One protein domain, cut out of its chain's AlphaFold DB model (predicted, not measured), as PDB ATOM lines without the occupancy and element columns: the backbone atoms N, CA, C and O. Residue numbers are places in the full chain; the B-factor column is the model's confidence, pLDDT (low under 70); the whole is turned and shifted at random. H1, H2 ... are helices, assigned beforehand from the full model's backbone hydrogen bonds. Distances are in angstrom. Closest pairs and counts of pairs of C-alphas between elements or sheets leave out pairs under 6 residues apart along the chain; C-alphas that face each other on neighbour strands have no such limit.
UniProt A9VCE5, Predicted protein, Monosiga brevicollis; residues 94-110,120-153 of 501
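Overview. This is residues 94 to 110 and 120 to 153 of the 501 residues of the protein "Predicted protein" of Monosiga brevicollis (UniProt A9VCE5). Two helices, H1 and H2, lie side by side and run opposite ways at one end of an elongated model; from them the chain goes on through the short helix H3, which turns off at a corner, to H4, whose far part sticks out with residues 146 to 153. The printed part has 51 residues, with four named helices in the order H1, H2, H3, H4 and no named strand: the class is all helix. The whole is loose, with a radius of gyration of the C-alphas of 13.2 A, and spans 43 by 22 by 13 A.

Arrangement. H1, residues 98 to 110, touches H2, residues 120 to 130, at a shallow tilt of 13 degrees, opposite ways; their closest C-alphas, those of Ala 98 and Thr 130, are 5.6 A apart. H2 and H3, residues 132 to 139, touch only at the corner by their tight link, the closest C-alphas being those of Leu 129 and Arg 135, 4.8 A apart. Their tilt is steep, but only just, at 69.9 degrees. H3 and H4, residues 141 to 150, are close but not clearly touching, with the C-alphas of Ala 137 and Thr 144 closest at 5.5 A. H1 is apart from H3 and H4, and H2 is apart from H4. In H2, H3 and H4 every O i to N i+4 pair is within hydrogen-bond range; in H1 8 of 9 are.

Along the chain. H1 begins at C-alpha 98, (144.681, 118.758, 155.583), and is 18.9 A long from first to last C-alpha. H2 measures 15.4 A, H3 10.0 A and H4 13.9 A, the last ending at C-alpha 150, (148.098, 92.485, 143.556).

Size, cuts and confidence. The C-alphas farthest apart, those of Gln 110 and Val 153, are 43.7 A apart. Residues 111 to 119 are not printed, and C-alphas 110 and 120 are 13.6 A apart across this cut. The links H2 to H3 and H3 to H4 are tight. The mean pLDDT of the printed part is 73.3; residue 137 and residues 141 to 153 are under 70.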
ATOM      1  N   SER A  94     155.441 117.827 152.279       82.62
ATOM      2  CA  SER A  94     154.847 116.511 151.994       82.62
ATOM      3  C   SER A  94     154.088 115.911 153.186       82.62
ATOM      4  O   SER A  94     153.161 115.122 153.010       82.62
ATOM      5  N   ASP A  95     154.425 116.322 154.409       86.88
ATOM      6  CA  ASP A  95     153.768 115.945 155.664       86.88
ATOM      7  C   ASP A  95     152.674 116.935 156.116       86.88
ATOM      8  O   ASP A  95     152.070 116.737 157.170       86.88
ATOM      9  N   ALA A  96     152.358 117.961 155.314       89.19
ATOM     10  CA  ALA A  96     151.399 119.005 155.675       89.19
ATOM     11  C   ALA A  96     150.021 118.436 156.025       89.19
ATOM     12  O   ALA A  96     149.497 117.550 155.357       89.19
ATOM     13  N   THR A  97     149.379 118.955 157.057       92.25
ATOM     14  CA  THR A  97     148.034 118.535 157.463       92.25
ATOM     15  C   THR A  97     146.971 118.991 156.454       92.25
ATOM     16  O   THR A  97     147.173 119.935 155.692       92.25
ATOM     17  N   ALA A  98     145.789 118.362 156.464       87.62
ATOM     18  CA  ALA A  98     144.681 118.758 155.583       87.62
ATOM     19  C   ALA A  98     144.294 120.245 155.740       87.62
ATOM     20  O   ALA A  98     143.987 120.913 154.759       87.62
ATOM     21  N   ALA A  99     144.385 120.783 156.962       90.62
ATOM     22  CA  ALA A  99     144.120 122.194 157.237       90.62
ATOM     23  C   ALA A  99     145.179 123.129 156.620       90.62
ATOM     24  O   ALA A  99     144.854 124.223 156.161       90.62
ATOM     25  N   GLU A 100     146.445 122.706 156.587       91.69
ATOM     26  CA  GLU A 100     147.532 123.461 155.952       91.69
ATOM     27  C   GLU A 100     147.411 123.434 154.425       91.69
ATOM     28  O   GLU A 100     147.591 124.471 153.789       91.69
ATOM     29  N   ILE A 101     147.016 122.292 153.857       92.56
ATOM     30  CA  ILE A 101     146.717 122.125 152.427       92.56
ATOM     31  C   ILE A 101     145.550 123.026 152.002       92.56
ATOM     32  O   ILE A 101     145.666 123.766 151.025       92.56
ATOM     33  N   GLU A 102     144.452 123.033 152.761       91.12
ATOM     34  CA  GLU A 102     143.285 123.880 152.489       91.12
ATOM     35  C   GLU A 102     143.625 125.377 152.621       91.12
ATOM     36  O   GLU A 102     143.215 126.202 151.799       91.12
ATOM     37  N   CYS A 103     144.421 125.751 153.627       92.12
ATOM     38  CA  CYS A 103     144.880 127.128 153.802       92.12
ATOM     39  C   CYS A 103     145.788 127.583 152.648       92.12
ATOM     40  O   CYS A 103     145.665 128.716 152.172       92.12
ATOM     41  N   ALA A 104     146.683 126.710 152.190       91.69
ATOM     42  CA  ALA A 104     147.601 126.997 151.101       91.69
ATOM     43  C   ALA A 104     146.878 127.116 149.753       91.69
ATOM     44  O   ALA A 104     147.094 128.085 149.031       91.69
ATOM     45  N   TYR A 105     145.930 126.221 149.467       93.00
ATOM     46  CA  TYR A 105     145.088 126.294 148.272       93.00
ATOM     47  C   TYR A 105     144.293 127.603 148.186       93.00
ATOM     48  O   TYR A 105     144.327 128.281 147.159       93.00
ATOM     49  N   ASN A 106     143.646 128.022 149.280       91.25
ATOM     50  CA  ASN A 106     142.905 129.287 149.316       91.25
ATOM     51  C   ASN A 106     143.805 130.516 149.110       91.25
ATOM     52  O   ASN A 106     143.343 131.529 148.589       91.25
ATOM     53  N   ARG A 107     145.081 130.435 149.505       91.31
ATOM     54  CA  ARG A 107     146.079 131.484 149.260       91.31
ATOM     55  C   ARG A 107     146.499 131.505 147.791       91.31
ATOM     56  O   ARG A 107     146.415 132.551 147.163       91.31
ATOM     57  N   CYS A 108     146.848 130.349 147.228       87.25
ATOM     58  CA  CYS A 108     147.226 130.219 145.821       87.25
ATOM     59  C   CYS A 108     146.088 130.618 144.867       87.25
ATOM     60  O   CYS A 108     146.343 131.216 143.828       87.25
ATOM     61  N   LEU A 109     144.827 130.357 145.224       86.19
ATOM     62  CA  LEU A 109     143.666 130.782 144.433       86.19
ATOM     63  C   LEU A 109     143.552 132.306 144.276       86.19
ATOM     64  O   LEU A 109     143.040 132.762 143.256       86.19
ATOM     65  N   GLN A 110     144.002 133.083 145.266       85.38
ATOM     66  CA  GLN A 110     143.980 134.549 145.202       85.38
ATOM     67  C   GLN A 110     145.051 135.096 144.248       85.38
ATOM     68  O   GLN A 110     144.847 136.143 143.640       85.38
ATOM     69  N   GLU A 120     143.204 125.216 137.179       73.81
ATOM     70  CA  GLU A 120     142.902 123.785 137.001       73.81
ATOM     71  C   GLU A 120     143.957 122.887 137.669       73.81
ATOM     72  O   GLU A 120     143.630 121.875 138.291       73.81
ATOM     73  N   ALA A 121     145.229 123.282 137.595       71.25
ATOM     74  CA  ALA A 121     146.308 122.544 138.234       71.25
ATOM     75  C   ALA A 121     146.305 122.662 139.771       71.25
ATOM     76  O   ALA A 121     146.686 121.706 140.451       71.25
ATOM     77  N   LEU A 122     145.880 123.805 140.323       80.88
ATOM     78  CA  LEU A 122     145.683 123.992 141.765       80.88
ATOM     79  C   LEU A 122     144.474 123.206 142.280       80.88
ATOM     80  O   LEU A 122     144.574 122.569 143.329       80.88
ATOM     81  N   ASP A 123     143.371 123.203 141.530       81.88
ATOM     82  CA  ASP A 123     142.154 122.453 141.855       81.88
ATOM     83  C   ASP A 123     142.457 120.948 141.924       81.88
ATOM     84  O   ASP A 123     142.066 120.272 142.879       81.88
ATOM     85  N   LEU A 124     143.235 120.433 140.963       72.62
ATOM     86  CA  LEU A 124     143.682 119.040 140.940       72.62
ATOM     87  C   LEU A 124     144.612 118.708 142.119       72.62
ATOM     88  O   LEU A 124     144.428 117.682 142.775       72.62
ATOM     89  N   ALA A 125     145.588 119.573 142.412       79.69
ATOM     90  CA  ALA A 125     146.502 119.379 143.538       79.69
ATOM     91  C   ALA A 125     145.746 119.341 144.873       79.69
ATOM     92  O   ALA A 125     145.965 118.446 145.686       79.69
ATOM     93  N   HIS A 126     144.804 120.261 145.075       86.44
ATOM     94  CA  HIS A 126     143.968 120.295 146.270       86.44
ATOM     95  C   HIS A 126     143.043 119.073 146.366       86.44
ATOM     96  O   HIS A 126     142.923 118.479 147.434       86.44
ATOM     97  N   GLN A 127     142.432 118.643 145.259       81.19
ATOM     98  CA  GLN A 127     141.565 117.463 145.244       81.19
ATOM     99  C   GLN A 127     142.314 116.184 145.647       81.19
ATOM    100  O   GLN A 127     141.780 115.379 146.409       81.19
ATOM    101  N   ILE A 128     143.540 116.005 145.150       77.06
ATOM    102  CA  ILE A 128     144.363 114.825 145.437       77.06
ATOM    103  C   ILE A 128     144.919 114.874 146.864       77.06
ATOM    104  O   ILE A 128     144.887 113.864 147.557       77.06
ATOM    105  N   LEU A 129     145.398 116.033 147.329       84.75
ATOM    106  CA  LEU A 129     146.068 116.146 148.629       84.75
ATOM    107  C   LEU A 129     145.103 116.226 149.825       84.75
ATOM    108  O   LEU A 129     145.477 115.853 150.940       84.75
ATOM    109  N   THR A 130     143.862 116.671 149.618       87.19
ATOM    110  CA  THR A 130     142.840 116.734 150.678       87.19
ATOM    111  C   THR A 130     142.150 115.384 150.916       87.19
ATOM    112  O   THR A 130     141.690 115.123 152.030       87.19
ATOM    113  N   ASP A 131     142.082 114.497 149.914       77.56
ATOM    114  CA  ASP A 131     141.565 113.136 150.107       77.56
ATOM    115  C   ASP A 131     142.690 112.223 150.641       77.56
ATOM    116  O   ASP A 131     143.679 112.003 149.942       77.56
ATOM    117  N   PRO A 132     142.568 111.662 151.859       78.88
ATOM    118  CA  PRO A 132     143.643 110.890 152.480       78.88
ATOM    119  C   PRO A 132     144.007 109.627 151.691       78.88
ATOM    120  O   PRO A 132     145.153 109.193 151.750       78.88
ATOM    121  N   VAL A 133     143.065 109.051 150.935       72.38
ATOM    122  CA  VAL A 133     143.310 107.856 150.117       72.38
ATOM    123  C   VAL A 133     144.089 108.230 148.859       72.38
ATOM    124  O   VAL A 133     145.072 107.574 148.523       72.38
ATOM    125  N   LEU A 134     143.684 109.309 148.181       71.19
ATOM    126  CA  LEU A 134     144.382 109.815 146.994       71.19
ATOM    127  C   LEU A 134     145.777 110.326 147.340       71.19
ATOM    128  O   LEU A 134     146.725 110.091 146.595       71.19
ATOM    129  N   ARG A 135     145.904 110.984 148.490       82.38
ATOM    130  CA  ARG A 135     147.172 111.467 149.012       82.38
ATOM    131  C   ARG A 135     148.105 110.325 149.377       82.38
ATOM    132  O   ARG A 135     149.259 110.368 148.985       82.38
ATOM    133  N   GLN A 136     147.622 109.287 150.058       76.69
ATOM    134  CA  GLN A 136     148.440 108.106 150.337       76.69
ATOM    135  C   GLN A 136     148.900 107.432 149.036       76.69
ATOM    136  O   GLN A 136     150.066 107.065 148.910       76.69
ATOM    137  N   ALA A 137     148.008 107.344 148.043       65.38
ATOM    138  CA  ALA A 137     148.331 106.826 146.718       65.38
ATOM    139  C   ALA A 137     149.384 107.664 145.974       65.38
ATOM    140  O   ALA A 137     150.210 107.125 145.237       65.38
ATOM    141  N   TYR A 138     149.350 108.979 146.182       73.88
ATOM    142  CA  TYR A 138     150.295 109.942 145.635       73.88
ATOM    143  C   TYR A 138     151.652 109.922 146.357       73.88
ATOM    144  O   TYR A 138     152.691 109.916 145.700       73.88
ATOM    145  N   ASP A 139     151.646 109.883 147.691       79.62
ATOM    146  CA  ASP A 139     152.834 109.925 148.551       79.62
ATOM    147  C   ASP A 139     153.600 108.585 148.527       79.62
ATOM    148  O   ASP A 139     154.812 108.556 148.735       79.62
ATOM    149  N   GLN A 140     152.913 107.468 148.245       76.56
ATOM    150  CA  GLN A 140     153.489 106.117 148.174       76.56
ATOM    151  C   GLN A 140     153.106 105.409 146.860       76.56
ATOM    152  O   GLN A 140     152.381 104.402 146.865       76.56
ATOM    153  N   PRO A 141     153.592 105.903 145.705       54.50
ATOM    154  CA  PRO A 141     153.162 105.416 144.400       54.50
ATOM    155  C   PRO A 141     153.579 103.963 144.157       54.50
ATOM    156  O   PRO A 141     152.823 103.217 143.545       54.50
ATOM    157  N   GLU A 142     154.735 103.524 144.669       46.91
ATOM    158  CA  GLU A 142     155.236 102.150 144.498       46.91
ATOM    159  C   GLU A 142     154.439 101.111 145.298       46.91
ATOM    160  O   GLU A 142     154.168 100.015 144.806       46.91
ATOM    161  N   GLU A 143     154.028 101.456 146.520       53.94
ATOM    162  CA  GLU A 143     153.247 100.577 147.393       53.94
ATOM    163  C   GLU A 143     151.798 100.473 146.910       53.94
ATOM    164  O   GLU A 143     151.230  99.381 146.848       53.94
ATOM    165  N   THR A 144     151.257 101.585 146.412       48.19
ATOM    166  CA  THR A 144     149.946 101.637 145.759       48.19
ATOM    167  C   THR A 144     149.953 100.915 144.415       48.19
ATOM    168  O   THR A 144     148.994 100.218 144.097       48.19
ATOM    169  N   LEU A 145     151.039 100.995 143.635       44.44
ATOM    170  CA  LEU A 145     151.209 100.183 142.427       44.44
ATOM    171  C   LEU A 145     151.312  98.697 142.761       44.44
ATOM    172  O   LEU A 145     150.700  97.902 142.060       44.44
ATOM    173  N   ARG A 146     152.032  98.305 143.819       45.31
ATOM    174  CA  ARG A 146     152.094  96.903 144.267       45.31
ATOM    175  C   ARG A 146     150.739  96.395 144.751       45.31
ATOM    176  O   ARG A 146     150.357  95.291 144.367       45.31
ATOM    177  N   GLN A 147     149.989  97.187 145.519       46.31
ATOM    178  CA  GLN A 147     148.622  96.842 145.926       46.31
ATOM    179  C   GLN A 147     147.685  96.761 144.719       46.31
ATOM    180  O   GLN A 147     147.050  95.728 144.522       46.31
ATOM    181  N   ALA A 148     147.690  97.760 143.834       40.50
ATOM    182  CA  ALA A 148     146.891  97.771 142.611       40.50
ATOM    183  C   ALA A 148     147.293  96.674 141.612       40.50
ATOM    184  O   ALA A 148     146.445  96.237 140.844       40.50
ATOM    185  N   GLN A 149     148.550  96.217 141.609       39.19
ATOM    186  CA  GLN A 149     149.026  95.057 140.843       39.19
ATOM    187  C   GLN A 149     148.594  93.737 141.486       39.19
ATOM    188  O   GLN A 149     148.225  92.809 140.771       39.19
ATOM    189  N   SER A 150     148.593  93.655 142.819       41.66
ATOM    190  CA  SER A 150     148.098  92.485 143.556       41.66
ATOM    191  C   SER A 150     146.570  92.346 143.504       41.66
ATOM    192  O   SER A 150     146.056  91.230 143.562       41.66
ATOM    193  N   GLU A 151     145.861  93.461 143.317       41.91
ATOM    194  CA  GLU A 151     144.408  93.546 143.126       41.91
ATOM    195  C   GLU A 151     144.003  93.699 141.649       41.91
ATOM    196  O   GLU A 151     142.811  93.749 141.340       41.91
ATOM    197  N   CYS A 152     144.963  93.746 140.713       37.81
ATOM    198  CA  CYS A 152     144.675  93.851 139.284       37.81
ATOM    199  C   CYS A 152     144.143  92.509 138.782       37.81
ATOM    200  O   CYS A 152     144.862  91.674 138.232       37.81
ATOM    201  N   VAL A 153     142.836  92.322 138.933       42.88
ATOM    202  CA  VAL A 153     142.051  91.534 137.993       42.88
ATOM    203  C   VAL A 153     142.350  92.138 136.622       42.88
ATOM    204  O   VAL A 153     141.949  93.265 136.334       42.88
TER     205      VAL A 153